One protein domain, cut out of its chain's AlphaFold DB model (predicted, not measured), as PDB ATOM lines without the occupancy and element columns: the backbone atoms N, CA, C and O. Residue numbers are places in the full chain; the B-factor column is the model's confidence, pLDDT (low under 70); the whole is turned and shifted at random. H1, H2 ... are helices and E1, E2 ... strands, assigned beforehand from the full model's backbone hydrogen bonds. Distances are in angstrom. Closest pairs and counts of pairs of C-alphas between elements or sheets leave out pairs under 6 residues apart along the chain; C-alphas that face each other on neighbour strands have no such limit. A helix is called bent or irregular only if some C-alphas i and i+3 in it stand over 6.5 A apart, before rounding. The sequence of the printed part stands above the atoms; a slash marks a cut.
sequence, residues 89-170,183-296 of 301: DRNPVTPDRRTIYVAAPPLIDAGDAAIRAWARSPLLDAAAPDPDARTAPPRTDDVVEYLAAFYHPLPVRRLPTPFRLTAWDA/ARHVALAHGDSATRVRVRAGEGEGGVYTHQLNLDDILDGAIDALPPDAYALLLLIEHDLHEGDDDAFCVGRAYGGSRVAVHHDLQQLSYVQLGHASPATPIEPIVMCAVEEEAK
ATOM      1  N   ASP A  89      14.927  15.372  26.784       75.00
ATOM      2  CA  ASP A  89      14.258  14.479  25.846       75.00
ATOM      3  C   ASP A  89      13.647  13.259  26.577       75.00
ATOM      4  O   ASP A  89      12.896  12.463  26.016       75.00
ATOM      5  N   ARG A  90      13.886  13.151  27.892       79.19
ATOM      6  CA  ARG A  90      13.386  12.060  28.722       79.19
ATOM      7  C   ARG A  90      11.884  12.138  28.961       79.19
ATOM      8  O   ARG A  90      11.351  13.081  29.550       79.19
ATOM      9  N   ASN A  91      11.222  11.018  28.690       83.75
ATOM     10  CA  ASN A  91       9.835  10.811  29.052       83.75
ATOM     11  C   ASN A  91       9.637  10.821  30.579       83.75
ATOM     12  O   ASN A  91      10.242  10.001  31.290       83.75
ATOM     13  N   PRO A  92       8.731  11.662  31.118       83.81
ATOM     14  CA  PRO A  92       8.422  11.636  32.536       83.81
ATOM     15  C   PRO A  92       7.736  10.317  32.898       83.81
ATOM     16  O   PRO A  92       6.861   9.828  32.177       83.81
ATOM     17  N   VAL A  93       8.132   9.758  34.040       85.50
ATOM     18  CA  VAL A  93       7.397   8.678  34.701       85.50
ATOM     19  C   VAL A  93       6.255   9.325  35.476       85.50
ATOM     20  O   VAL A  93       6.503  10.143  36.367       85.50
ATOM     21  N   THR A  94       5.014   8.966  35.155       87.69
ATOM     22  CA  THR A  94       3.816   9.490  35.828       87.69
ATOM     23  C   THR A  94       3.034   8.352  36.487       87.69
ATOM     24  O   THR A  94       3.249   7.192  36.141       87.69
ATOM     25  N   PRO A  95       2.124   8.629  37.440       87.44
ATOM     26  CA  PRO A  95       1.245   7.593  37.990       87.44
ATOM     27  C   PRO A  95       0.449   6.850  36.912       87.44
ATOM     28  O   PRO A  95       0.239   5.645  37.046       87.44
ATOM     29  N   ASP A  96       0.076   7.566  35.848       88.19
ATOM     30  CA  ASP A  96      -0.683   7.030  34.724       88.19
ATOM     31  C   ASP A  96       0.202   6.247  33.753       88.19
ATOM     32  O   ASP A  96      -0.261   5.254  33.224       88.19
ATOM     33  N   ARG A  97       1.471   6.632  33.545       91.06
ATOM     34  CA  ARG A  97       2.416   5.976  32.620       91.06
ATOM     35  C   ARG A  97       3.685   5.547  33.343       91.06
ATOM     36  O   ARG A  97       4.653   6.308  33.440       91.06
ATOM     37  N   ARG A  98       3.678   4.316  33.856       93.50
ATOM     38  CA  ARG A  98       4.767   3.777  34.696       93.50
ATOM     39  C   ARG A  98       5.178   2.344  34.385       93.50
ATOM     40  O   ARG A  98       6.151   1.883  34.972       93.50
ATOM     41  N   THR A  99       4.448   1.638  33.526       95.81
ATOM     42  CA  THR A  99       4.707   0.219  33.251       95.81
ATOM     43  C   THR A  99       5.525   0.073  31.971       95.81
ATOM     44  O   THR A  99       5.119   0.579  30.931       95.81
ATOM     45  N   ILE A 100       6.656  -0.624  32.006       95.88
ATOM     46  CA  ILE A 100       7.343  -1.047  30.779       95.88
ATOM     47  C   ILE A 100       6.725  -2.373  30.342       95.88
ATOM     48  O   ILE A 100       6.707  -3.337  31.113       95.88
ATOM     49  N   TYR A 101       6.210  -2.429  29.119       97.50
ATOM     50  CA  TYR A 101       5.698  -3.660  28.530       97.50
ATOM     51  C   TYR A 101       6.726  -4.278  27.588       97.50
ATOM     52  O   TYR A 101       7.356  -3.579  26.803       97.50
ATOM     53  N   VAL A 102       6.868  -5.598  27.652       96.62
ATOM     54  CA  VAL A 102       7.666  -6.389  26.713       96.62
ATOM     55  C   VAL A 102       6.720  -7.311  25.952       96.62
ATOM     56  O   VAL A 102       6.094  -8.195  26.542       96.62
ATOM     57  N   ALA A 103       6.591  -7.099  24.651       96.44
ATOM     58  CA  ALA A 103       5.879  -7.994  23.760       96.44
ATOM     59  C   ALA A 103       6.822  -9.097  23.270       96.44
ATOM     60  O   ALA A 103       7.943  -8.841  22.832       96.44
ATOM     61  N   ALA A 104       6.350 -10.339  23.380       94.88
ATOM     62  CA  ALA A 104       7.023 -11.493  22.802       94.88
ATOM     63  C   ALA A 104       7.018 -11.408  21.264       94.88
ATOM     64  O   ALA A 104       6.165 -10.699  20.713       94.88
ATOM     65  N   PRO A 105       7.896 -12.167  20.582       94.19
ATOM     66  CA  PRO A 105       7.828 -12.323  19.137       94.19
ATOM     67  C   PRO A 105       6.405 -12.620  18.641       94.19
ATOM     68  O   PRO A 105       5.698 -13.416  19.278       94.19
ATOM     69  N   PRO A 106       5.956 -11.991  17.535       95.38
ATOM     70  CA  PRO A 106       4.613 -12.200  17.019       95.38
ATOM     71  C   PRO A 106       4.323 -13.675  16.752       95.38
ATOM     72  O   PRO A 106       5.114 -14.391  16.137       95.38
ATOM     73  N   LEU A 107       3.147 -14.131  17.174       95.00
ATOM     74  CA  LEU A 107       2.700 -15.486  16.886       95.00
ATOM     75  C   LEU A 107       2.389 -15.620  15.395       95.00
ATOM     76  O   LEU A 107       1.789 -14.739  14.787       95.00
ATOM     77  N   ILE A 108       2.743 -16.763  14.823       91.94
ATOM     78  CA  ILE A 108       2.397 -17.113  13.444       91.94
ATOM     79  C   ILE A 108       1.478 -18.324  13.503       91.94
ATOM     80  O   ILE A 108       1.770 -19.284  14.221       91.94
ATOM     81  N   ASP A 109       0.374 -18.301  12.765       83.50
ATOM     82  CA  ASP A 109      -0.557 -19.426  12.729       83.50
ATOM     83  C   ASP A 109      -0.046 -20.544  11.802       83.50
ATOM     84  O   ASP A 109       0.858 -20.363  10.984       83.50
ATOM     85  N   ALA A 110      -0.587 -21.758  11.944       76.81
ATOM     86  CA  ALA A 110      -0.114 -22.921  11.181       76.81
ATOM     87  C   ALA A 110      -0.304 -22.769   9.658       76.81
ATOM     88  O   ALA A 110       0.456 -23.356   8.886       76.81
ATOM     89  N   GLY A 111      -1.292 -21.973   9.232       76.44
ATOM     90  CA  GLY A 111      -1.551 -21.669   7.822       76.44
ATOM     91  C   GLY A 111      -0.478 -20.797   7.163       76.44
ATOM     92  O   GLY A 111      -0.331 -20.839   5.945       76.44
ATOM     93  N   ASP A 112       0.329 -20.091   7.957       84.00
ATOM     94  CA  ASP A 112       1.321 -19.114   7.500       84.00
ATOM     95  C   ASP A 112       2.759 -19.654   7.611       84.00
ATOM     96  O   ASP A 112       3.710 -18.949   7.958       84.00
ATOM     97  N   ALA A 113       2.943 -20.942   7.303       84.38
ATOM     98  CA  ALA A 113       4.238 -21.622   7.402       84.38
ATOM     99  C   ALA A 113       5.361 -20.925   6.608       84.38
ATOM    100  O   ALA A 113       6.520 -20.971   7.020       84.38
ATOM    101  N   ALA A 114       5.022 -20.247   5.505       85.81
ATOM    102  CA  ALA A 114       5.973 -19.455   4.729       85.81
ATOM    103  C   ALA A 114       6.533 -18.274   5.538       85.81
ATOM    104  O   ALA A 114       7.747 -18.111   5.592       85.81
ATOM    105  N   ILE A 115       5.672 -17.519   6.233       89.62
ATOM    106  CA  ILE A 115       6.078 -16.382   7.077       89.62
ATOM    107  C   ILE A 115       6.966 -16.873   8.220       89.62
ATOM    108  O   ILE A 115       7.985 -16.264   8.539       89.62
ATOM    109  N   ARG A 116       6.633 -18.028   8.811       89.25
ATOM    110  CA  ARG A 116       7.465 -18.646   9.853       89.25
ATOM    111  C   ARG A 116       8.858 -19.012   9.343       89.25
ATOM    112  O   ARG A 116       9.831 -18.874  10.077       89.25
ATOM    113  N   ALA A 117       8.968 -19.494   8.108       87.38
ATOM    114  CA  ALA A 117      10.248 -19.892   7.532       87.38
ATOM    115  C   ALA A 117      11.202 -18.704   7.311       87.38
ATOM    116  O   ALA A 117      12.412 -18.906   7.300       87.38
ATOM    117  N   TRP A 118      10.689 -17.477   7.184       89.38
ATOM    118  CA  TRP A 118      11.507 -16.275   6.979       89.38
ATOM    119  C   TRP A 118      12.374 -15.903   8.184       89.38
ATOM    120  O   TRP A 118      13.438 -15.327   7.996       89.38
ATOM    121  N   ALA A 119      11.966 -16.284   9.396       86.19
ATOM    122  CA  ALA A 119      12.763 -16.107  10.611       86.19
ATOM    123  C   ALA A 119      13.954 -17.083  10.706       86.19
ATOM    124  O   ALA A 119      14.761 -16.998  11.628       86.19
ATOM    125  N   ARG A 120      14.082 -18.041   9.775       82.44
ATOM    126  CA  ARG A 120      15.228 -18.956   9.717       82.44
ATOM    127  C   ARG A 120      16.292 -18.415   8.777       82.44
ATOM    128  O   ARG A 120      15.982 -17.971   7.672       82.44
ATOM    129  N   SER A 121      17.546 -18.533   9.201       79.25
ATOM    130  CA  SER A 121      18.696 -18.221   8.362       79.25
ATOM    131  C   SER A 121      19.275 -19.495   7.736       79.25
ATOM    132  O   SER A 121      19.846 -20.311   8.463       79.25
ATOM    133  N   PRO A 122      19.215 -19.655   6.399       77.12
ATOM    134  CA  PRO A 122      19.844 -20.782   5.713       77.12
ATOM    135  C   PRO A 122      21.367 -20.819   5.898       77.12
ATOM    136  O   PRO A 122      21.957 -21.896   5.963       77.12
ATOM    137  N   LEU A 123      22.011 -19.650   5.999       73.94
ATOM    138  CA  LEU A 123      23.453 -19.558   6.229       73.94
ATOM    139  C   LEU A 123      23.838 -20.008   7.636       73.94
ATOM    140  O   LEU A 123      24.789 -20.775   7.785       73.94
ATOM    141  N   LEU A 124      23.086 -19.595   8.658       71.25
ATOM    142  CA  LEU A 124      23.290 -20.101  10.017       71.25
ATOM    143  C   LEU A 124      22.968 -21.589  10.108       71.25
ATOM    144  O   LEU A 124      23.660 -22.327  10.809       71.25
ATOM    145  N   ASP A 125      21.964 -22.033   9.348       73.81
ATOM    146  CA  ASP A 125      21.631 -23.443   9.225       73.81
ATOM    147  C   ASP A 125      22.778 -24.279   8.652       73.81
ATOM    148  O   ASP A 125      23.057 -25.365   9.161       73.81
ATOM    149  N   ALA A 126      23.485 -23.755   7.653       74.62
ATOM    150  CA  ALA A 126      24.642 -24.410   7.055       74.62
ATOM    151  C   ALA A 126      25.907 -24.329   7.931       74.62
ATOM    152  O   ALA A 126      26.681 -25.286   7.970       74.62
ATOM    153  N   ALA A 127      26.133 -23.206   8.622       69.31
ATOM    154  CA  ALA A 127      27.329 -22.973   9.434       69.31
ATOM    155  C   ALA A 127      27.306 -23.727  10.777       69.31
ATOM    156  O   ALA A 127      28.348 -24.180  11.250       69.31
ATOM    157  N   ALA A 128      26.124 -23.887  11.374       67.00
ATOM    158  CA  ALA A 128      25.900 -24.645  12.601       67.00
ATOM    159  C   ALA A 128      24.793 -25.692  12.365       67.00
ATOM    160  O   ALA A 128      23.642 -25.484  12.770       67.00
ATOM    161  N   PRO A 129      25.118 -26.811  11.684       64.12
ATOM    162  CA  PRO A 129      24.142 -27.849  11.349       64.12
ATOM    163  C   PRO A 129      23.654 -28.614  12.582       64.12
ATOM    164  O   PRO A 129      22.572 -29.196  12.542       64.12
ATOM    165  N   ASP A 130      24.429 -28.600  13.670       67.38
ATOM    166  CA  ASP A 130      23.983 -29.071  14.975       67.38
ATOM    167  C   ASP A 130      23.114 -27.987  15.646       67.38
ATOM    168  O   ASP A 130      23.638 -26.929  16.018       67.38
ATOM    169  N   PRO A 131      21.792 -28.201  15.793       59.09
ATOM    170  CA  PRO A 131      20.913 -27.242  16.450       59.09
ATOM    171  C   PRO A 131      21.267 -27.034  17.929       59.09
ATOM    172  O   PRO A 131      21.026 -25.940  18.438       59.09
ATOM    173  N   ASP A 132      21.889 -28.017  18.591       61.19
ATOM    174  CA  ASP A 132      22.300 -27.920  19.998       61.19
ATOM    175  C   ASP A 132      23.564 -27.057  20.172       61.19
ATOM    176  O   ASP A 132      23.831 -26.540  21.258       61.19
ATOM    177  N   ALA A 133      24.323 -26.838  19.091       57.81
ATOM    178  CA  ALA A 133      25.464 -25.926  19.079       57.81
ATOM    179  C   ALA A 133      25.048 -24.447  18.985       57.81
ATOM    180  O   ALA A 133      25.890 -23.559  19.146       57.81
ATOM    181  N   ARG A 134      23.766 -24.155  18.722       61.78
ATOM    182  CA  ARG A 134      23.262 -22.782  18.638       61.78
ATOM    183  C   ARG A 134      22.764 -22.312  19.988       61.78
ATOM    184  O   ARG A 134      21.964 -22.972  20.643       61.78
ATOM    185  N   THR A 135      23.177 -21.115  20.383       63.62
ATOM    186  CA  THR A 135      22.613 -20.471  21.567       63.62
ATOM    187  C   THR A 135      21.134 -20.193  21.320       63.62
ATOM    188  O   THR A 135      20.788 -19.478  20.380       63.62
ATOM    189  N   ALA A 136      20.258 -20.778  22.133       67.25
ATOM    190  CA  ALA A 136      18.831 -20.489  22.055       67.25
ATOM    191  C   ALA A 136      18.587 -18.981  22.262       67.25
ATOM    192  O   ALA A 136      19.286 -18.374  23.082       67.25
ATOM    193  N   PRO A 137      17.622 -18.374  21.545       69.31
ATOM    194  CA  PRO A 137      17.238 -16.995  21.813       69.31
ATOM    195  C   PRO A 137      16.766 -16.852  23.272       69.31
ATOM    196  O   PRO A 137      16.195 -17.803  23.830       69.31
ATOM    197  N   PRO A 138      17.025 -15.701  23.917       76.62
ATOM    198  CA  PRO A 138      16.561 -15.448  25.274       76.62
ATOM    199  C   PRO A 138      15.038 -15.557  25.334       76.62
ATOM    200  O   PRO A 138      14.314 -15.115  24.442       76.62
ATOM    201  N   ARG A 139      14.500 -16.123  26.417       87.69
ATOM    202  CA  ARG A 139      13.045 -16.117  26.579       87.69
ATOM    203  C   ARG A 139      12.606 -14.688  26.853       87.69
ATOM    204  O   ARG A 139      13.258 -13.960  27.595       87.69
ATOM    205  N   THR A 140      11.402 -14.324  26.419       90.50
ATOM    206  CA  THR A 140      10.821 -13.017  26.769       90.50
ATOM    207  C   THR A 140      10.752 -12.800  28.291       90.50
ATOM    208  O   THR A 140      10.793 -11.667  28.746       90.50
ATOM    209  N   ASP A 141      10.647 -13.872  29.097       92.06
ATOM    210  CA  ASP A 141      10.698 -13.761  30.571       92.06
ATOM    211  C   ASP A 141      12.075 -13.310  31.065       92.06
ATOM    212  O   ASP A 141      12.150 -12.527  32.006       92.06
ATOM    213  N   ASP A 142      13.146 -13.772  30.416       89.19
ATOM    214  CA  ASP A 142      14.518 -13.406  30.763       89.19
ATOM    215  C   ASP A 142      14.748 -11.918  30.455       89.19
ATOM    216  O   ASP A 142      15.321 -11.201  31.270       89.19
ATOM    217  N   VAL A 143      14.207 -11.421  29.332       89.62
ATOM    218  CA  VAL A 143      14.224  -9.987  28.979       89.62
ATOM    219  C   VAL A 143      13.423  -9.157  29.986       89.62
ATOM    220  O   VAL A 143      13.874  -8.097  30.415       89.62
ATOM    221  N   VAL A 144      12.251  -9.638  30.415       92.31
ATOM    222  CA  VAL A 144      11.449  -8.975  31.459       92.31
ATOM    223  C   VAL A 144      12.207  -8.915  32.788       92.31
ATOM    224  O   VAL A 144      12.240  -7.853  33.407       92.31
ATOM    225  N   GLU A 145      12.822 -10.018  33.228       90.25
ATOM    226  CA  GLU A 145      13.611 -10.081  34.470       90.25
ATOM    227  C   GLU A 145      14.821  -9.138  34.398       90.25
ATOM    228  O   GLU A 145      15.072  -8.375  35.332       90.25
ATOM    229  N   TYR A 146      15.515  -9.135  33.260       87.75
ATOM    230  CA  TYR A 146      16.652  -8.263  32.995       87.75
ATOM    231  C   TYR A 146      16.278  -6.778  33.080       87.75
ATOM    232  O   TYR A 146      16.861  -6.022  33.861       87.75
ATOM    233  N   LEU A 147      15.248  -6.361  32.339       88.88
ATOM    234  CA  LEU A 147      14.784  -4.975  32.348       88.88
ATOM    235  C   LEU A 147      14.223  -4.570  33.717       88.88
ATOM    236  O   LEU A 147      14.416  -3.432  34.135       88.88
ATOM    237  N   ALA A 148      13.570  -5.479  34.448       90.06
ATOM    238  CA  ALA A 148      13.078  -5.204  35.800       90.06
ATOM    239  C   ALA A 148      14.210  -4.914  36.795       90.06
ATOM    240  O   ALA A 148      14.033  -4.099  37.704       90.06
ATOM    241  N   ALA A 149      15.365  -5.564  36.627       86.69
ATOM    242  CA  ALA A 149      16.547  -5.290  37.436       86.69
ATOM    243  C   ALA A 149      17.139  -3.908  37.117       86.69
ATOM    244  O   ALA A 149      17.507  -3.177  38.038       86.69
ATOM    245  N   PHE A 150      17.187  -3.534  35.835       82.25
ATOM    246  CA  PHE A 150      17.779  -2.272  35.385       82.25
ATOM    247  C   PHE A 150      16.885  -1.051  35.660       82.25
ATOM    248  O   PHE A 150      17.338  -0.049  36.209       82.25
ATOM    249  N   TYR A 151      15.590  -1.141  35.345       83.38
ATOM    250  CA  TYR A 151      14.628  -0.035  35.449       83.38
ATOM    251  C   TYR A 151      13.906   0.034  36.803       83.38
ATOM    252  O   TYR A 151      12.841   0.646  36.922       83.38
ATOM    253  N   HIS A 152      14.466  -0.568  37.851       82.12
ATOM    254  CA  HIS A 152      13.888  -0.528  39.192       82.12
ATOM    255  C   HIS A 152      13.646   0.926  39.673       82.12
ATOM    256  O   HIS A 152      14.558   1.752  39.586       82.12
ATOM    257  N   PRO A 153      12.463   1.277  40.230       88.12
ATOM    258  CA  PRO A 153      11.353   0.409  40.645       88.12
ATOM    259  C   PRO A 153      10.181   0.329  39.646       88.12
ATOM    260  O   PRO A 153       9.062   0.009  40.056       88.12
ATOM    261  N   LEU A 154      10.381   0.663  38.368       89.88
ATOM    262  CA  LEU A 154       9.301   0.599  37.382       89.88
ATOM    263  C   LEU A 154       8.803  -0.846  37.218       89.88
ATOM    264  O   LEU A 154       9.614  -1.762  37.069       89.88
ATOM    265  N   PRO A 155       7.478  -1.082  37.229       95.25
ATOM    266  CA  PRO A 155       6.932  -2.377  36.859       95.25
ATOM    267  C   PRO A 155       7.308  -2.722  35.415       95.25
ATOM    268  O   PRO A 155       6.983  -1.968  34.500       95.25
ATOM    269  N   VAL A 156       7.925  -3.883  35.212       96.00
ATOM    270  CA  VAL A 156       8.152  -4.462  33.882       96.00
ATOM    271  C   VAL A 156       7.274  -5.695  33.740       96.00
ATOM    272  O   VAL A 156       7.229  -6.540  34.638       96.00
ATOM    273  N   ARG A 157       6.506  -5.777  32.654       96.88
ATOM    274  CA  ARG A 157       5.508  -6.831  32.440       96.88
ATOM    275  C   ARG A 157       5.529  -7.318  31.004       96.88
ATOM    276  O   ARG A 157       5.856  -6.570  30.092       96.88
ATOM    277  N   ARG A 158       5.090  -8.555  30.792       97.00
ATOM    278  CA  ARG A 158       4.728  -9.003  29.446       97.00
ATOM    279  C   ARG A 158       3.492  -8.263  28.952       97.00
ATOM    280  O   ARG A 158       2.569  -8.025  29.734       97.00
ATOM    281  N   LEU A 159       3.467  -7.943  27.661       97.06
ATOM    282  CA  LEU A 159       2.260  -7.458  27.004       97.06
ATOM    283  C   LEU A 159       1.190  -8.572  27.042       97.06
ATOM    284  O   LEU A 159       1.485  -9.689  26.608       97.06
ATOM    285  N   PRO A 160      -0.019  -8.325  27.588       95.12
ATOM    286  CA  PRO A 160      -1.021  -9.380  27.763       95.12
ATOM    287  C   PRO A 160      -1.558  -9.949  26.449       95.12
ATOM    288  O   PRO A 160      -1.763 -11.157  26.335       95.12
ATOM    289  N   THR A 161      -1.792  -9.076  25.469       96.31
ATOM    290  CA  THR A 161      -2.279  -9.458  24.144       96.31
ATOM    291  C   THR A 161      -1.077  -9.643  23.220       96.31
ATOM    292  O   THR A 161      -0.297  -8.707  23.053       96.31
ATOM    293  N   PRO A 162      -0.875 -10.835  22.636       96.50
ATOM    294  CA  PRO A 162       0.246 -11.063  21.740       96.50
ATOM    295  C   PRO A 162      -0.004 -10.418  20.376       96.50
ATOM    296  O   PRO A 162      -1.137 -10.389  19.888       96.50
ATOM    297  N   PHE A 163       1.075  -9.992  19.728       97.31
ATOM    298  CA  PHE A 163       1.055  -9.704  18.300       97.31
ATOM    299  C   PHE A 163       0.926 -10.992  17.488       97.31
ATOM    300  O   PHE A 163       1.321 -12.074  17.938       97.31
ATOM    301  N   ARG A 164       0.407 -10.870  16.267       96.25
ATOM    302  CA  ARG A 164       0.348 -11.950  15.282       96.25
ATOM    303  C   ARG A 164       0.852 -11.474  13.931       96.25
ATOM    304  O   ARG A 164       0.496 -10.382  13.507       96.25
ATOM    305  N   LEU A 165       1.641 -12.304  13.259       94.50
ATOM    306  CA  LEU A 165       2.015 -12.105  11.863       94.50
ATOM    307  C   LEU A 165       1.223 -13.077  10.988       94.50
ATOM    308  O   LEU A 165       1.336 -14.293  11.156       94.50
ATOM    309  N   THR A 166       0.443 -12.539  10.055       91.50
ATOM    310  CA  THR A 166      -0.391 -13.321   9.129       91.50
ATOM    311  C   THR A 166      -0.266 -12.809   7.697       91.50
ATOM    312  O   THR A 166       0.220 -11.700   7.449       91.50
ATOM    313  N   ALA A 167      -0.683 -13.611   6.717       88.25
ATOM    314  CA  ALA A 167      -0.744 -13.154   5.332       88.25
ATOM    315  C   ALA A 167      -1.685 -11.941   5.177       88.25
ATOM    316  O   ALA A 167      -2.762 -11.886   5.771       88.25
ATOM    317  N   TRP A 168      -1.290 -10.960   4.356       86.00
ATOM    318  CA  TRP A 168      -2.142  -9.809   4.053       86.00
ATOM    319  C   TRP A 168      -3.125 -10.136   2.919       86.00
ATOM    320  O   TRP A 168      -2.752 -10.149   1.742       86.00
ATOM    321  N   ASP A 169      -4.398 -10.340   3.258       64.06
ATOM    322  CA  ASP A 169      -5.468 -10.574   2.285       64.06
ATOM    323  C   ASP A 169      -5.944  -9.256   1.646       64.06
ATOM    324  O   ASP A 169      -6.973  -8.681   2.002       64.06
ATOM    325  N   ALA A 170      -5.201  -8.751   0.659       53.78
ATOM    326  CA  ALA A 170      -5.726  -7.703  -0.217       53.78
ATOM    327  C   ALA A 170      -6.697  -8.310  -1.253       53.78
ATOM    328  O   ALA A 170      -6.390  -9.359  -1.833       53.78
ATOM    329  N   ALA A 183       3.989 -12.669  -1.559       54.09
ATOM    330  CA  ALA A 183       3.270 -11.641  -0.799       54.09
ATOM    331  C   ALA A 183       4.163 -10.443  -0.417       54.09
ATOM    332  O   ALA A 183       5.019 -10.547   0.451       54.09
ATOM    333  N   ARG A 184       3.946  -9.292  -1.072       77.38
ATOM    334  CA  ARG A 184       4.706  -8.048  -0.817       77.38
ATOM    335  C   ARG A 184       4.433  -7.446   0.563       77.38
ATOM    336  O   ARG A 184       5.072  -6.470   0.939       77.38
ATOM    337  N   HIS A 185       3.435  -7.975   1.266       89.75
ATOM    338  CA  HIS A 185       3.002  -7.473   2.553       89.75
ATOM    339  C   HIS A 185       2.504  -8.611   3.443       89.75
ATOM    340  O   HIS A 185       1.936  -9.590   2.948       89.75
ATOM    341  N   VAL A 186       2.654  -8.423   4.747       93.50
ATOM    342  CA  VAL A 186       2.023  -9.217   5.809       93.50
ATOM    343  C   VAL A 186       1.230  -8.295   6.733       93.50
ATOM    344  O   VAL A 186       1.358  -7.074   6.654       93.50
ATOM    345  N   ALA A 187       0.368  -8.863   7.567       94.56
ATOM    346  CA  ALA A 187      -0.325  -8.135   8.619       94.56
ATOM    347  C   ALA A 187       0.393  -8.358   9.952       94.56
ATOM    348  O   ALA A 187       0.613  -9.506  10.332       94.56
ATOM    349  N   LEU A 188       0.703  -7.279  10.668       96.56
ATOM    350  CA  LEU A 188       1.015  -7.313  12.093       96.56
ATOM    351  C   LEU A 188      -0.264  -6.970  12.864       96.56
ATOM    352  O   LEU A 188      -0.654  -5.806  12.941       96.56
ATOM    353  N   ALA A 189      -0.940  -7.988  13.387       95.69
ATOM    354  CA  ALA A 189      -2.199  -7.852  14.109       95.69
ATOM    355  C   ALA A 189      -1.994  -7.807  15.628       95.69
ATOM    356  O   ALA A 189      -1.167  -8.542  16.171       95.69
ATOM    357  N   HIS A 190      -2.789  -6.991  16.316       95.62
ATOM    358  CA  HIS A 190      -2.842  -6.914  17.772       95.62
ATOM    359  C   HIS A 190      -4.253  -6.516  18.229       95.62
ATOM    360  O   HIS A 190      -4.739  -5.427  17.938       95.62
ATOM    361  N   GLY A 191      -4.926  -7.401  18.969       92.12
ATOM    362  CA  GLY A 191      -6.336  -7.196  19.311       92.12
ATOM    363  C   GLY A 191      -7.198  -7.115  18.048       92.12
ATOM    364  O   GLY A 191      -7.193  -8.048  17.249       92.12
ATOM    365  N   ASP A 192      -7.903  -5.996  17.880       89.75
ATOM    366  CA  ASP A 192      -8.783  -5.738  16.733       89.75
ATOM    367  C   ASP A 192      -8.114  -4.896  15.628       89.75
ATOM    368  O   ASP A 192      -8.753  -4.592  14.618       89.75
ATOM    369  N   SER A 193      -6.844  -4.503  15.799       91.56
ATOM    370  CA  SER A 193      -6.095  -3.734  14.805       91.56
ATOM    371  C   SER A 193      -5.091  -4.598  14.044       91.56
ATOM    372  O   SER A 193      -4.615  -5.633  14.519       91.56
ATOM    373  N   ALA A 194      -4.796  -4.183  12.812       94.38
ATOM    374  CA  ALA A 194      -3.809  -4.823  11.960       94.38
ATOM    375  C   ALA A 194      -3.075  -3.777  11.123       94.38
ATOM    376  O   ALA A 194      -3.694  -3.020  10.372       94.38
ATOM    377  N   THR A 195      -1.751  -3.784  11.222       95.62
ATOM    378  CA  THR A 195      -0.869  -2.901  10.456       95.62
ATOM    379  C   THR A 195      -0.292  -3.663   9.276       95.62
ATOM    380  O   THR A 195       0.157  -4.802   9.410       95.62
ATOM    381  N   ARG A 196      -0.330  -3.057   8.087       95.44
ATOM    382  CA  ARG A 196       0.258  -3.653   6.886       95.44
ATOM    383  C   ARG A 196       1.765  -3.433   6.902       95.44
ATOM    384  O   ARG A 196       2.204  -2.297   6.814       95.44
ATOM    385  N   VAL A 197       2.524  -4.519   6.897       95.38
ATOM    386  CA  VAL A 197       3.987  -4.510   6.915       95.38
ATOM    387  C   VAL A 197       4.516  -4.870   5.541       95.38
ATOM    388  O   VAL A 197       4.160  -5.914   4.991       95.38
ATOM    389  N   ARG A 198       5.362  -4.014   4.973       93.50
ATOM    390  CA  ARG A 198       6.091  -4.271   3.732       93.50
ATOM    391  C   ARG A 198       7.114  -5.380   3.942       93.50
ATOM    392  O   ARG A 198       7.821  -5.427   4.947       93.50
ATOM    393  N   VAL A 199       7.194  -6.260   2.951       91.94
ATOM    394  CA  VAL A 199       8.150  -7.364   2.907       91.94
ATOM    395  C   VAL A 199       9.003  -7.215   1.663       91.94
ATOM    396  O   VAL A 199       8.477  -7.031   0.560       91.94
ATOM    397  N   ARG A 200      10.317  -7.351   1.830       88.31
ATOM    398  CA  ARG A 200      11.255  -7.499   0.716       88.31
ATOM    399  C   ARG A 200      11.954  -8.850   0.781       88.31
ATOM    400  O   ARG A 200      12.024  -9.476   1.838       88.31
ATOM    401  N   ALA A 201      12.445  -9.305  -0.367       86.62
ATOM    402  CA  ALA A 201      13.395 -10.409  -0.384       86.62
ATOM    403  C   ALA A 201      14.687  -9.952   0.306       86.62
ATOM    404  O   ALA A 201      15.064  -8.787   0.174       86.62
ATOM    405  N   GLY A 202      15.337 -10.856   1.033       76.44
ATOM    406  CA  GLY A 202      16.683 -10.610   1.540       76.44
ATOM    407  C   GLY A 202      17.687 -10.460   0.396       76.44
ATOM    408  O   GLY A 202      17.363 -10.686  -0.778       76.44
ATOM    409  N   GLU A 203      18.917 -10.084   0.737       68.88
ATOM    410  CA  GLU A 203      20.022 -10.070  -0.224       68.88
ATOM    411  C   GLU A 203      20.159 -11.461  -0.875       68.88
ATOM    412  O   GLU A 203      19.921 -12.465  -0.214       68.88
ATOM    413  N   GLY A 204      20.444 -11.519  -2.183       58.69
ATOM    414  CA  GLY A 204      20.322 -12.718  -3.032       58.69
ATOM    415  C   GLY A 204      21.197 -13.927  -2.643       58.69
ATOM    416  O   GLY A 204      21.177 -14.412  -1.516       58.69
ATOM    417  N   GLU A 205      21.938 -14.516  -3.587       49.41
ATOM    418  CA  GLU A 205      22.862 -15.610  -3.236       49.41
ATOM    419  C   GLU A 205      23.891 -15.117  -2.204       49.41
ATOM    420  O   GLU A 205      24.718 -14.262  -2.510       49.41
ATOM    421  N   GLY A 206      23.824 -15.651  -0.979       57.28
ATOM    422  CA  GLY A 206      24.674 -15.240   0.144       57.28
ATOM    423  C   GLY A 206      23.985 -14.390   1.219       57.28
ATOM    424  O   GLY A 206      24.651 -14.017   2.180       57.28
ATOM    425  N   GLY A 207      22.681 -14.111   1.113       65.31
ATOM    426  CA  GLY A 207      21.929 -13.451   2.184       65.31
ATOM    427  C   GLY A 207      21.736 -14.332   3.422       65.31
ATOM    428  O   GLY A 207      21.509 -15.542   3.322       65.31
ATOM    429  N   VAL A 208      21.798 -13.722   4.612       75.50
ATOM    430  CA  VAL A 208      21.595 -14.426   5.892       75.50
ATOM    431  C   VAL A 208      20.142 -14.860   6.051       75.50
ATOM    432  O   VAL A 208      19.898 -15.988   6.469       75.50
ATOM    433  N   TYR A 209      19.183 -14.027   5.659       84.00
ATOM    434  CA  TYR A 209      17.754 -14.328   5.717       84.00
ATOM    435  C   TYR A 209      17.112 -14.228   4.338       84.00
ATOM    436  O   TYR A 209      17.582 -13.515   3.457       84.00
ATOM    437  N   THR A 210      16.014 -14.962   4.140       86.62
ATOM    438  CA  THR A 210      15.332 -14.997   2.834       86.62
ATOM    439  C   THR A 210      14.432 -13.790   2.594       86.62
ATOM    440  O   THR A 210      14.182 -13.441   1.442       86.62
ATOM    441  N   HIS A 211      13.911 -13.182   3.662       89.31
ATOM    442  CA  HIS A 211      12.986 -12.053   3.614       89.31
ATOM    443  C   HIS A 211      13.238 -11.128   4.798       89.31
ATOM    444  O   HIS A 211      13.631 -11.591   5.869       89.31
ATOM    445  N   GLN A 212      12.943  -9.848   4.597       90.50
ATOM    446  CA  GLN A 212      13.041  -8.808   5.615       90.50
ATOM    447  C   GLN A 212      11.708  -8.073   5.754       90.50
ATOM    448  O   GLN A 212      11.038  -7.781   4.755       90.50
ATOM    449  N   LEU A 213      11.336  -7.769   6.995       93.62
ATOM    450  CA  LEU A 213      10.171  -6.961   7.342       93.62
ATOM    451  C   LEU A 213      10.581  -5.494   7.469       93.62
ATOM    452  O   LEU A 213      11.681  -5.192   7.932       93.62
ATOM    453  N   ASN A 214       9.724  -4.578   7.028       94.00
ATOM    454  CA  ASN A 214       9.994  -3.153   7.180       94.00
ATOM    455  C   ASN A 214       9.778  -2.717   8.634       94.00
ATOM    456  O   ASN A 214       8.704  -2.926   9.192       94.00
ATOM    457  N   LEU A 215      10.802  -2.123   9.234       94.31
ATOM    458  CA  LEU A 215      10.840  -1.745  10.639       94.31
ATOM    459  C   LEU A 215       9.896  -0.586  10.960       94.31
ATOM    460  O   LEU A 215       9.239  -0.636  11.996       94.31
ATOM    461  N   ASP A 216       9.768   0.406  10.078       94.38
ATOM    462  CA  ASP A 216       8.843   1.524  10.297       94.38
ATOM    463  C   ASP A 216       7.395   1.034  10.386       94.38
ATOM    464  O   ASP A 216       6.677   1.393  11.316       94.38
ATOM    465  N   ASP A 217       6.995   0.114   9.504       95.88
ATOM    466  CA  ASP A 217       5.646  -0.459   9.548       95.88
ATOM    467  C   ASP A 217       5.408  -1.293  10.832       95.88
ATOM    468  O   ASP A 217       4.291  -1.357  11.350       95.88
ATOM    469  N   ILE A 218       6.449  -1.950  11.367       96.88
ATOM    470  CA  ILE A 218       6.370  -2.672  12.649       96.88
ATOM    471  C   ILE A 218       6.262  -1.682  13.818       96.88
ATOM    472  O   ILE A 218       5.486  -1.921  14.747       96.88
ATOM    473  N   LEU A 219       7.013  -0.577  13.777       95.94
ATOM    474  CA  LEU A 219       6.946   0.489  14.775       95.94
ATOM    475  C   LEU A 219       5.559   1.127  14.800       95.94
ATOM    476  O   LEU A 219       5.006   1.268  15.886       95.94
ATOM    477  N   ASP A 220       4.954   1.414  13.648       96.25
ATOM    478  CA  ASP A 220       3.584   1.935  13.566       96.25
ATOM    479  C   ASP A 220       2.576   0.995  14.244       96.25
ATOM    480  O   ASP A 220       1.748   1.428  15.050       96.25
ATOM    481  N   GLY A 221       2.693  -0.313  13.999       96.50
ATOM    482  CA  GLY A 221       1.866  -1.309  14.681       96.50
ATOM    483  C   GLY A 221       2.119  -1.382  16.190       96.50
ATOM    484  O   GLY A 221       1.183  -1.577  16.965       96.50
ATOM    485  N   ALA A 222       3.365  -1.191  16.631       97.00
ATOM    486  CA  ALA A 222       3.701  -1.124  18.050       97.00
ATOM    487  C   ALA A 222       3.150   0.145  18.722       97.00
ATOM    488  O   ALA A 222       2.712   0.078  19.872       97.00
ATOM    489  N   ILE A 223       3.135   1.283  18.020       96.38
ATOM    490  CA  ILE A 223       2.557   2.545  18.506       96.38
ATOM    491  C   ILE A 223       1.055   2.383  18.729       96.38
ATOM    492  O   ILE A 223       0.558   2.751  19.793       96.38
ATOM    493  N   ASP A 224       0.345   1.795  17.766       96.06
ATOM    494  CA  ASP A 224      -1.098   1.551  17.872       96.06
ATOM    495  C   ASP A 224      -1.445   0.586  19.021       96.06
ATOM    496  O   ASP A 224      -2.444   0.747  19.723       96.06
ATOM    497  N   ALA A 225      -0.570  -0.386  19.281       96.25
ATOM    498  CA  ALA A 225      -0.728  -1.358  20.357       96.25
ATOM    499  C   ALA A 225      -0.303  -0.852  21.750       96.25
ATOM    500  O   ALA A 225      -0.462  -1.589  22.729       96.25
ATOM    501  N   LEU A 226       0.257   0.359  21.867       95.31
ATOM    502  CA  LEU A 226       0.824   0.876  23.113       95.31
ATOM    503  C   LEU A 226      -0.254   1.001  24.209       95.31
ATOM    504  O   LEU A 226      -1.168   1.824  24.086       95.31
ATOM    505  N   PRO A 227      -0.146   0.264  25.335       95.88
ATOM    506  CA  PRO A 227      -1.128   0.372  26.405       95.88
ATOM    507  C   PRO A 227      -1.205   1.792  26.996       95.88
ATOM    508  O   PRO A 227      -0.176   2.464  27.129       95.88
ATOM    509  N   PRO A 228      -2.388   2.253  27.446       93.69
ATOM    510  CA  PRO A 228      -2.535   3.584  28.032       93.69
ATOM    511  C   PRO A 228      -1.637   3.823  29.251       93.69
ATOM    512  O   PRO A 228      -1.165   4.944  29.441       93.69
ATOM    513  N   ASP A 229      -1.380   2.776  30.049       95.06
ATOM    514  CA  ASP A 229      -0.540   2.857  31.247       95.06
ATOM    515  C   ASP A 229       0.961   2.626  30.993       95.06
ATOM    516  O   ASP A 229       1.785   2.645  31.922       95.06
ATOM    517  N   ALA A 230       1.326   2.402  29.730       95.12
ATOM    518  CA  ALA A 230       2.691   2.125  29.342       95.12
ATOM    519  C   ALA A 230       3.569   3.371  29.512       95.12
ATOM    520  O   ALA A 230       3.294   4.451  28.974       95.12
ATOM    521  N   TYR A 231       4.660   3.189  30.253       93.38
ATOM    522  CA  TYR A 231       5.826   4.054  30.191       93.38
ATOM    523  C   TYR A 231       6.543   3.881  28.854       93.38
ATOM    524  O   TYR A 231       6.861   4.894  28.232       93.38
ATOM    525  N   ALA A 232       6.731   2.624  28.431       94.88
ATOM    526  CA  ALA A 232       7.252   2.221  27.129       94.88
ATOM    527  C   ALA A 232       6.801   0.799  26.749       94.88
ATOM    528  O   ALA A 232       6.430   0.013  27.627       94.88
ATOM    529  N   LEU A 233       6.862   0.470  25.459       96.25
ATOM    530  CA  LEU A 233       6.660  -0.870  24.905       96.25
ATOM    531  C   LEU A 233       7.897  -1.302  24.106       96.25
ATOM    532  O   LEU A 233       8.296  -0.621  23.169       96.25
ATOM    533  N   LEU A 234       8.468  -2.454  24.452       96.12
ATOM    534  CA  LEU A 234       9.491  -3.145  23.670       96.12
ATOM    535  C   LEU A 234       8.855  -4.333  22.944       96.12
ATOM    536  O   LEU A 234       8.373  -5.254  23.601       96.12
ATOM    537  N   LEU A 235       8.887  -4.342  21.615       95.69
ATOM    538  CA  LEU A 235       8.488  -5.476  20.788       95.69
ATOM    539  C   LEU A 235       9.721  -6.257  20.328       95.69
ATOM    540  O   LEU A 235      10.569  -5.735  19.610       95.69
ATOM    541  N   LEU A 236       9.802  -7.520  20.741       93.88
ATOM    542  CA  LEU A 236      10.797  -8.461  20.235       93.88
ATOM    543  C   LEU A 236      10.324  -9.029  18.893       93.88
ATOM    544  O   LEU A 236       9.143  -9.332  18.738       93.88
ATOM    545  N   ILE A 237      11.229  -9.188  17.933       91.69
ATOM    546  CA  ILE A 237      10.949  -9.724  16.595       91.69
ATOM    547  C   ILE A 237      11.986 -10.797  16.261       91.69
ATOM    548  O   ILE A 237      13.157 -10.627  16.568       91.69
ATOM    549  N   GLU A 238      11.575 -11.890  15.617       89.06
ATOM    550  CA  GLU A 238      12.486 -12.957  15.149       89.06
ATOM    551  C   GLU A 238      12.908 -12.780  13.678       89.06
ATOM    552  O   GLU A 238      13.936 -13.299  13.240       89.06
ATOM    553  N   HIS A 239      12.110 -12.057  12.892       90.06
ATOM    554  CA  HIS A 239      12.344 -11.806  11.472       90.06
ATOM    555  C   HIS A 239      13.368 -10.706  11.254       90.06
ATOM    556  O   HIS A 239      13.374  -9.712  11.971       90.06
ATOM    557  N   ASP A 240      14.181 -10.865  10.218       89.00
ATOM    558  CA  ASP A 240      15.142  -9.846   9.815       89.00
ATOM    559  C   ASP A 240      14.436  -8.539   9.416       89.00
ATOM    560  O   ASP A 240      13.320  -8.562   8.880       89.00
ATOM    561  N   LEU A 241      15.069  -7.402   9.701       90.56
ATOM    562  CA  LEU A 241      14.457  -6.075   9.599       90.56
ATOM    563  C   LEU A 241      15.227  -5.165   8.633       90.56
ATOM    564  O   LEU A 241      16.433  -5.308   8.445       90.56
ATOM    565  N   HIS A 242      14.523  -4.194   8.051       89.94
ATOM    566  CA  HIS A 242      15.110  -3.088   7.282       89.94
ATOM    567  C   HIS A 242      14.292  -1.803   7.455       89.94
ATOM    568  O   HIS A 242      13.095  -1.883   7.717       89.94
ATOM    569  N   GLU A 243      14.889  -0.630   7.256       86.06
ATOM    570  CA  GLU A 243      14.179   0.660   7.318       86.06
ATOM    571  C   GLU A 243      13.967   1.237   5.917       86.06
ATOM    572  O   GLU A 243      12.827   1.428   5.488       86.06
ATOM    573  N   GLY A 244      15.058   1.423   5.175       83.06
ATOM    574  CA  GLY A 244      15.069   1.948   3.817       83.06
ATOM    575  C   GLY A 244      15.609   0.979   2.768       83.06
ATOM    576  O   GLY A 244      16.042  -0.141   3.050       83.06
ATOM    577  N   ASP A 245      15.581   1.439   1.518       77.56
ATOM    578  CA  ASP A 245      16.058   0.677   0.359       77.56
ATOM    579  C   ASP A 245      17.589   0.512   0.353       77.56
ATOM    580  O   ASP A 245      18.087  -0.483  -0.168       77.56
ATOM    581  N   ASP A 246      18.315   1.452   0.966       78.44
ATOM    582  CA  ASP A 246      19.783   1.462   1.028       78.44
ATOM    583  C   ASP A 246      20.349   0.712   2.251       78.44
ATOM    584  O   ASP A 246      21.556   0.475   2.330       78.44
ATOM    585  N   ASP A 247      19.497   0.324   3.207       75.62
ATOM    586  CA  ASP A 247      19.922  -0.420   4.392       75.62
ATOM    587  C   ASP A 247      20.046  -1.906   4.070       75.62
ATOM    588  O   ASP A 247      19.106  -2.501   3.546       75.62
ATOM    589  N   ALA A 248      21.161  -2.537   4.443       76.56
ATOM    590  CA  ALA A 248      21.327  -3.987   4.310       76.56
ATOM    591  C   ALA A 248      20.436  -4.744   5.311       76.56
ATOM    592  O   ALA A 248      19.694  -5.652   4.938       76.56
ATOM    593  N   PHE A 249      20.474  -4.333   6.581       79.94
ATOM    594  CA  PHE A 249      19.641  -4.835   7.674       79.94
ATOM    595  C   PHE A 249      19.641  -3.833   8.837       79.94
ATOM    596  O   PHE A 249      20.510  -2.958   8.913       79.94
ATOM    597  N   CYS A 250      18.721  -3.993   9.783       81.56
ATOM    598  CA  CYS A 250      18.763  -3.293  11.064       81.56
ATOM    599  C   CYS A 250      18.429  -4.235  12.226       81.56
ATOM    600  O   CYS A 250      17.678  -5.193  12.096       81.56
ATOM    601  N   VAL A 251      19.004  -3.962  13.396       82.75
ATOM    602  CA  VAL A 251      18.800  -4.775  14.613       82.75
ATOM    603  C   VAL A 251      17.599  -4.312  15.442       82.75
ATOM    604  O   VAL A 251      17.288  -4.883  16.487       82.75
ATOM    605  N   GLY A 252      16.936  -3.244  15.010       88.12
ATOM    606  CA  GLY A 252      15.871  -2.584  15.748       88.12
ATOM    607  C   GLY A 252      16.064  -1.078  15.838       88.12
ATOM    608  O   GLY A 252      17.124  -0.542  15.517       88.12
ATOM    609  N   ARG A 253      15.015  -0.406  16.305       89.44
ATOM    610  CA  ARG A 253      14.944   1.045  16.471       89.44
ATOM    611  C   ARG A 253      13.995   1.378  17.607       89.44
ATOM    612  O   ARG A 253      13.100   0.603  17.948       89.44
ATOM    613  N   ALA A 254      14.203   2.549  18.184       89.06
ATOM    614  CA  ALA A 254      13.325   3.130  19.173       89.06
ATOM    615  C   ALA A 254      12.810   4.487  18.705       89.06
ATOM    616  O   ALA A 254      13.559   5.262  18.120       89.06
ATOM    617  N   TYR A 255      11.547   4.768  19.016       88.19
ATOM    618  CA  TYR A 255      10.947   6.091  18.913       88.19
ATOM    619  C   TYR A 255      10.578   6.552  20.313       88.19
ATOM    620  O   TYR A 255       9.506   6.224  20.829       88.19
ATOM    621  N   GLY A 256      11.481   7.317  20.932       81.94
ATOM    622  CA  GLY A 256      11.300   7.809  22.295       81.94
ATOM    623  C   GLY A 256      10.016   8.612  22.469       81.94
ATOM    624  O   GLY A 256       9.275   8.392  23.427       81.94
ATOM    625  N   GLY A 257       9.676   9.457  21.491       83.12
ATOM    626  CA  GLY A 257       8.492  10.311  21.575       83.12
ATOM    627  C   GLY A 257       7.202   9.498  21.608       83.12
ATOM    628  O   GLY A 257       6.247   9.845  22.305       83.12
ATOM    629  N   SER A 258       7.220   8.364  20.912       88.25
ATOM    630  CA  SER A 258       6.119   7.409  20.832       88.25
ATOM    631  C   SER A 258       6.224   6.285  21.865       88.25
ATOM    632  O   SER A 258       5.325   5.455  21.938       88.25
ATOM    633  N   ARG A 259       7.278   6.266  22.694       92.50
ATOM    634  CA  ARG A 259       7.496   5.300  23.784       92.50
ATOM    635  C   ARG A 259       7.534   3.845  23.318       92.50
ATOM    636  O   ARG A 259       7.137   2.944  24.060       92.50
ATOM    637  N   VAL A 260       8.000   3.606  22.097       94.38
ATOM    638  CA  VAL A 260       8.104   2.261  21.526       94.38
ATOM    639  C   VAL A 260       9.531   1.948  21.105       94.38
ATOM    640  O   VAL A 260      10.271   2.818  20.649       94.38
ATOM    641  N   ALA A 261       9.899   0.684  21.236       94.38
ATOM    642  CA  ALA A 261      11.086   0.101  20.642       94.38
ATOM    643  C   ALA A 261      10.729  -1.221  19.986       94.38
ATOM    644  O   ALA A 261       9.917  -1.988  20.501       94.38
ATOM    645  N   VAL A 262      11.404  -1.509  18.885       93.44
ATOM    646  CA  VAL A 262      11.419  -2.819  18.250       93.44
ATOM    647  C   VAL A 262      12.853  -3.309  18.280       93.44
ATOM    648  O   VAL A 262      13.770  -2.557  17.951       93.44
ATOM    649  N   HIS A 263      13.051  -4.559  18.675       89.44
ATOM    650  CA  HIS A 263      14.358  -5.191  18.669       89.44
ATOM    651  C   HIS A 263      14.281  -6.546  17.986       89.44
ATOM    652  O   HIS A 263      13.428  -7.372  18.317       89.44
ATOM    653  N   HIS A 264      15.184  -6.765  17.037       83.56
ATOM    654  CA  HIS A 264      15.393  -8.074  16.453       83.56
ATOM    655  C   HIS A 264      16.170  -8.935  17.444       83.56
ATOM    656  O   HIS A 264      17.294  -8.608  17.820       83.56
ATOM    657  N   ASP A 265      15.551 -10.026  17.879       66.31
ATOM    658  CA  ASP A 265      16.115 -10.998  18.807       66.31
ATOM    659  C   ASP A 265      17.126 -11.888  18.067       66.31
ATOM    660  O   ASP A 265      16.891 -13.063  17.782       66.31
ATOM    661  N   LEU A 266      18.244 -11.296  17.644       54.53
ATOM    662  CA  LEU A 266      19.295 -12.024  16.950       54.53
ATOM    663  C   LEU A 266      20.219 -12.732  17.935       54.53
ATOM    664  O   LEU A 266      20.724 -12.154  18.900       54.53
ATOM    665  N   GLN A 267      20.550 -13.971  17.573       51.66
ATOM    666  CA  GLN A 267      21.738 -14.709  17.987       51.66
ATOM    667  C   GLN A 267      23.006 -13.928  17.584       51.66
ATOM    668  O   GLN A 267      23.707 -14.317  16.655       51.66
ATOM    669  N   GLN A 268      23.313 -12.817  18.263       45.78
ATOM    670  CA  GLN A 268      24.415 -11.902  17.919       45.78
ATOM    671  C   GLN A 268      25.774 -12.594  17.727       45.78
ATOM    672  O   GLN A 268      26.640 -12.089  17.014       45.78
ATOM    673  N   LEU A 269      25.952 -13.782  18.311       42.12
ATOM    674  CA  LEU A 269      27.135 -14.617  18.133       42.12
ATOM    675  C   LEU A 269      27.420 -14.969  16.665       42.12
ATOM    676  O   LEU A 269      28.587 -15.081  16.297       42.12
ATOM    677  N   SER A 270      26.407 -15.085  15.806       44.56
ATOM    678  CA  SER A 270      26.615 -15.621  14.463       44.56
ATOM    679  C   SER A 270      26.924 -14.577  13.379       44.56
ATOM    680  O   SER A 270      27.705 -14.869  12.477       44.56
ATOM    681  N   TYR A 271      26.433 -13.337  13.493       46.38
ATOM    682  CA  TYR A 271      26.832 -12.231  12.598       46.38
ATOM    683  C   TYR A 271      28.277 -11.774  12.857       46.38
ATOM    684  O   TYR A 271      29.028 -11.489  11.921       46.38
ATOM    685  N   VAL A 272      28.695 -11.804  14.129       44.66
ATOM    686  CA  VAL A 272      30.093 -11.601  14.539       44.66
ATOM    687  C   VAL A 272      30.990 -12.719  13.989       44.66
ATOM    688  O   VAL A 272      32.077 -12.436  13.492       44.66
ATOM    689  N   GLN A 273      30.530 -13.980  13.995       40.97
ATOM    690  CA  GLN A 273      31.254 -15.103  13.374       40.97
ATOM    691  C   GLN A 273      31.314 -15.029  11.839       40.97
ATOM    692  O   GLN A 273      32.282 -15.512  11.254       40.97
ATOM    693  N   LEU A 274      30.320 -14.419  11.184       44.16
ATOM    694  CA  LEU A 274      30.275 -14.237   9.727       44.16
ATOM    695  C   LEU A 274      31.006 -12.972   9.238       44.16
ATOM    696  O   LEU A 274      30.980 -12.692   8.043       44.16
ATOM    697  N   GLY A 275      31.657 -12.205  10.121       39.44
ATOM    698  CA  GLY A 275      32.485 -11.050   9.744       39.44
ATOM    699  C   GLY A 275      31.716  -9.801   9.291       39.44
ATOM    700  O   GLY A 275      32.334  -8.847   8.829       39.44
ATOM    701  N   HIS A 276      30.390  -9.781   9.448       41.88
ATOM    702  CA  HIS A 276      29.523  -8.653   9.098       41.88
ATOM    703  C   HIS A 276      29.167  -7.882  10.379       41.88
ATOM    704  O   HIS A 276      28.048  -7.942  10.879       41.88
ATOM    705  N   ALA A 277      30.154  -7.226  10.989       33.03
ATOM    706  CA  ALA A 277      29.959  -6.527  12.257       33.03
ATOM    707  C   ALA A 277      29.490  -5.077  12.039       33.03
ATOM    708  O   ALA A 277      30.274  -4.219  11.640       33.03
ATOM    709  N   SER A 278      28.230  -4.797  12.380       32.38
ATOM    710  CA  SER A 278      27.860  -3.518  13.001       32.38
ATOM    711  C   SER A 278      28.018  -3.697  14.520       32.38
ATOM    712  O   SER A 278      27.766  -4.809  15.001       32.38
ATOM    713  N   PRO A 279      28.494  -2.700  15.293       33.91
ATOM    714  CA  PRO A 279      28.683  -2.863  16.730       33.91
ATOM    715  C   PRO A 279      27.380  -3.324  17.383       33.91
ATOM    716  O   PRO A 279      26.331  -2.713  17.193       33.91
ATOM    717  N   ALA A 280      27.469  -4.419  18.140       35.22
ATOM    718  CA  ALA A 280      26.398  -4.927  18.980       35.22
ATOM    719  C   ALA A 280      25.800  -3.773  19.791       35.22
ATOM    720  O   ALA A 280      26.454  -3.259  20.697       35.22
ATOM    721  N   THR A 281      24.581  -3.344  19.471       41.28
ATOM    722  CA  THR A 281      23.795  -2.502  20.369       41.28
ATOM    723  C   THR A 281      23.103  -3.442  21.354       41.28
ATOM    724  O   THR A 281      22.319  -4.299  20.938       41.28
ATOM    725  N   PRO A 282      23.417  -3.363  22.660       51.03
ATOM    726  CA  PRO A 282      22.669  -4.115  23.654       51.03
ATOM    727  C   PRO A 282      21.184  -3.710  23.628       51.03
ATOM    728  O   PRO A 282      20.822  -2.623  23.177       51.03
ATOM    729  N   ILE A 283      20.312  -4.560  24.168       48.72
ATOM    730  CA  ILE A 283      18.879  -4.251  24.332       48.72
ATOM    731  C   ILE A 283      18.685  -2.988  25.195       48.72
ATOM    732  O   ILE A 283      17.745  -2.223  24.981       48.72
ATOM    733  N   GLU A 284      19.599  -2.736  26.140       48.75
ATOM    734  CA  GLU A 284      19.566  -1.570  27.033       48.75
ATOM    735  C   GLU A 284      19.525  -0.225  26.297       48.75
ATOM    736  O   GLU A 284      18.560   0.499  26.523       48.75
ATOM    737  N   PRO A 285      20.481   0.145  25.416       52.91
ATOM    738  CA  PRO A 285      20.427   1.422  24.716       52.91
ATOM    739  C   PRO A 285      19.182   1.586  23.846       52.91
ATOM    740  O   PRO A 285      18.708   2.704  23.715       52.91
ATOM    741  N   ILE A 286      18.598   0.511  23.306       54.47
ATOM    742  CA  ILE A 286      17.365   0.620  22.509       54.47
ATOM    743  C   ILE A 286      16.163   0.944  23.408       54.47
ATOM    744  O   ILE A 286      15.387   1.848  23.099       54.47
ATOM    745  N   VAL A 287      16.023   0.275  24.557       56.38
ATOM    746  CA  VAL A 287      14.967   0.619  25.530       56.38
ATOM    747  C   VAL A 287      15.219   1.997  26.143       56.38
ATOM    748  O   VAL A 287      14.269   2.742  26.355       56.38
ATOM    749  N   MET A 288      16.482   2.365  26.370       55.12
ATOM    750  CA  MET A 288      16.907   3.685  26.836       55.12
ATOM    751  C   MET A 288      16.499   4.779  25.834       55.12
ATOM    752  O   MET A 288      15.810   5.719  26.213       55.12
ATOM    753  N   CYS A 289      16.766   4.597  24.539       56.94
ATOM    754  CA  CYS A 289      16.303   5.503  23.486       56.94
ATOM    755  C   CYS A 289      14.767   5.591  23.412       56.94
ATOM    756  O   CYS A 289      14.221   6.682  23.251       56.94
ATOM    757  N   ALA A 290      14.042   4.482  23.619       55.38
ATOM    758  CA  ALA A 290      12.571   4.485  23.661       55.38
ATOM    759  C   ALA A 290      11.997   5.273  24.847       55.38
ATOM    760  O   ALA A 290      10.812   5.607  24.858       55.38
ATOM    761  N   VAL A 291      12.818   5.573  25.852       55.44
ATOM    762  CA  VAL A 291      12.421   6.371  27.014       55.44
ATOM    763  C   VAL A 291      13.007   7.788  26.990       55.44
ATOM    764  O   VAL A 291      12.598   8.604  27.820       55.44
ATOM    765  N   GLU A 292      13.881   8.109  26.028       50.81
ATOM    766  CA  GLU A 292      14.728   9.316  26.031       50.81
ATOM    767  C   GLU A 292      14.655  10.222  24.792       50.81
ATOM    768  O   GLU A 292      15.314  11.248  24.819       50.81
ATOM    769  N   GLU A 293      13.888   9.930  23.738       43.22
ATOM    770  CA  GLU A 293      13.782  10.838  22.571       43.22
ATOM    771  C   GLU A 293      12.447  11.610  22.527       43.22
ATOM    772  O   GLU A 293      11.401  11.060  22.857       43.22
ATOM    773  N   GLU A 294      12.444  12.880  22.109       37.00
ATOM    774  CA  GLU A 294      11.226  13.687  21.925       37.00
ATOM    775  C   GLU A 294      10.603  13.435  20.535       37.00
ATOM    776  O   GLU A 294      11.307  13.297  19.534       37.00
ATOM    777  N   ALA A 295       9.269  13.432  20.436       37.97
ATOM    778  CA  ALA A 295       8.598  13.576  19.148       37.97
ATOM    779  C   ALA A 295       8.822  15.014  18.662       37.97
ATOM    780  O   ALA A 295       8.208  15.945  19.187       37.97
ATOM    781  N   LYS A 296       9.689  15.214  17.664       33.19
ATOM    782  CA  LYS A 296       9.767  16.499  16.960       33.19
ATOM    783  C   LYS A 296       8.433  16.743  16.258       33.19
ATOM    784  O   LYS A 296       8.196  16.239  15.166       33.19
TER     785      LYS A 296
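What this domain is: This is residues 89 to 170 and 183 to 296 of the 301 residues of an uncharacterized protein of Fibularhizoctonia sp. CBS 109695 (UniProt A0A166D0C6). A twisted five-stranded sheet has helices H3 and H6 over one face, while helix H4 packs between its other face and a second, curled sheet of four strands. H1 packs by the edge strand E3 of that second sheet, and the small helices H2 and H5 lie far from the middle. The printed part has 196 residues, in the order E1 H1 H2 H3 E2 E3 E4 E5 E6 H4 E7 E8 E9 H5 H6; the class is mixed, helices and strands. The first sheet, order E2 E1 E7 E9 E8, is mixed; the second, order E3 E4 E5 E6, is antiparallel. The whole is compact, with a radius of gyration of the C-alphas of 16.6 A and spans of 51 by 39 by 32 A.

Where its parts are: The first sheet holds E2, residues 156 to 158, E1, 99 to 103, E7, 230 to 237 and 19.3 A long, E9, 260 to 264, and E8, 252 to 255. E1 begins at C-alpha 99 (4.707, 0.219, 33.251). The second holds E3, 164 to 167, E4, 185 to 190, E5, 193 to 201 and 25.6 A long, and E6, 211 to 214. The helices are H1, 110 to 118, H2, 122 to 127, H3, 140 to 150 and 15.4 A long, H4, 215 to 224, H5, 268 to 273, and H6, 283 to 292, which ends at C-alpha 292 (14.728, 9.316, 26.031). H1 is irregular: C-alphas 111 and 114 are 8.4 A apart.

How they stand to each other: In the first sheet E1 is parallel to E7 (N 103 and O 234, 2.8 A) and E2 (N 157 and O 100, 2.9 A); E7 is parallel to E9 (N 235 and O 261, 2.8 A). E8 and E9 form a hairpin (N 255 and O 260, 2.8 A). E1, H1 H2 H3, E2 is a strand-helix-strand unit, two parallel neighbour strands with helices between. H3 and H6 are on the same face and H4 on the opposite face: three layers, helices on both faces of a sheet. H3 runs along E2, 8.5 A over the sheet; the closest C-alphas are those of Ala 148 and Val 156, 5.3 A. H6 lies over E9 at a height of 6.9 A, with C-alphas Val 260 and Ala 290 5.4 A apart. H4 is also on the second sheet, along E5; the C-alphas of Val 197 and Asp 217 are closest, 5.1 A. There E4 E5 E6 is a meander, each strand the antiparallel neighbour of the one before (N 188 and O 195, 2.8 A; N 212 and O 200, 2.9 A), and E3 is antiparallel to E4 (N 166 and O 187, 3.1 A). H1 runs across E3, C-alphas Asp 112 and Thr 166 being closest, 6.3 A. H2 and H5 are close but not clearly touching, 7.1 A between C-alphas Leu 124 and Ser 270. Every O i to N i+4 pair is within hydrogen-bond range in H2, H3, H4 and H6, but 3 of 5 in H1 and 1 of 2 in H5.

The domain as a whole: The two C-alphas farthest apart, Pro 95 and Glu 205, are 52.0 A apart. Residues 171 to 182 are not printed; C-alphas 170 and 183 across the cut are 9.8 A apart. The links H2 to H3 and E7 to E8 are long. Mean pLDDT of the printed part is 79.6; 51 residues are under 70, among them 127 to 137 and 265 to 296.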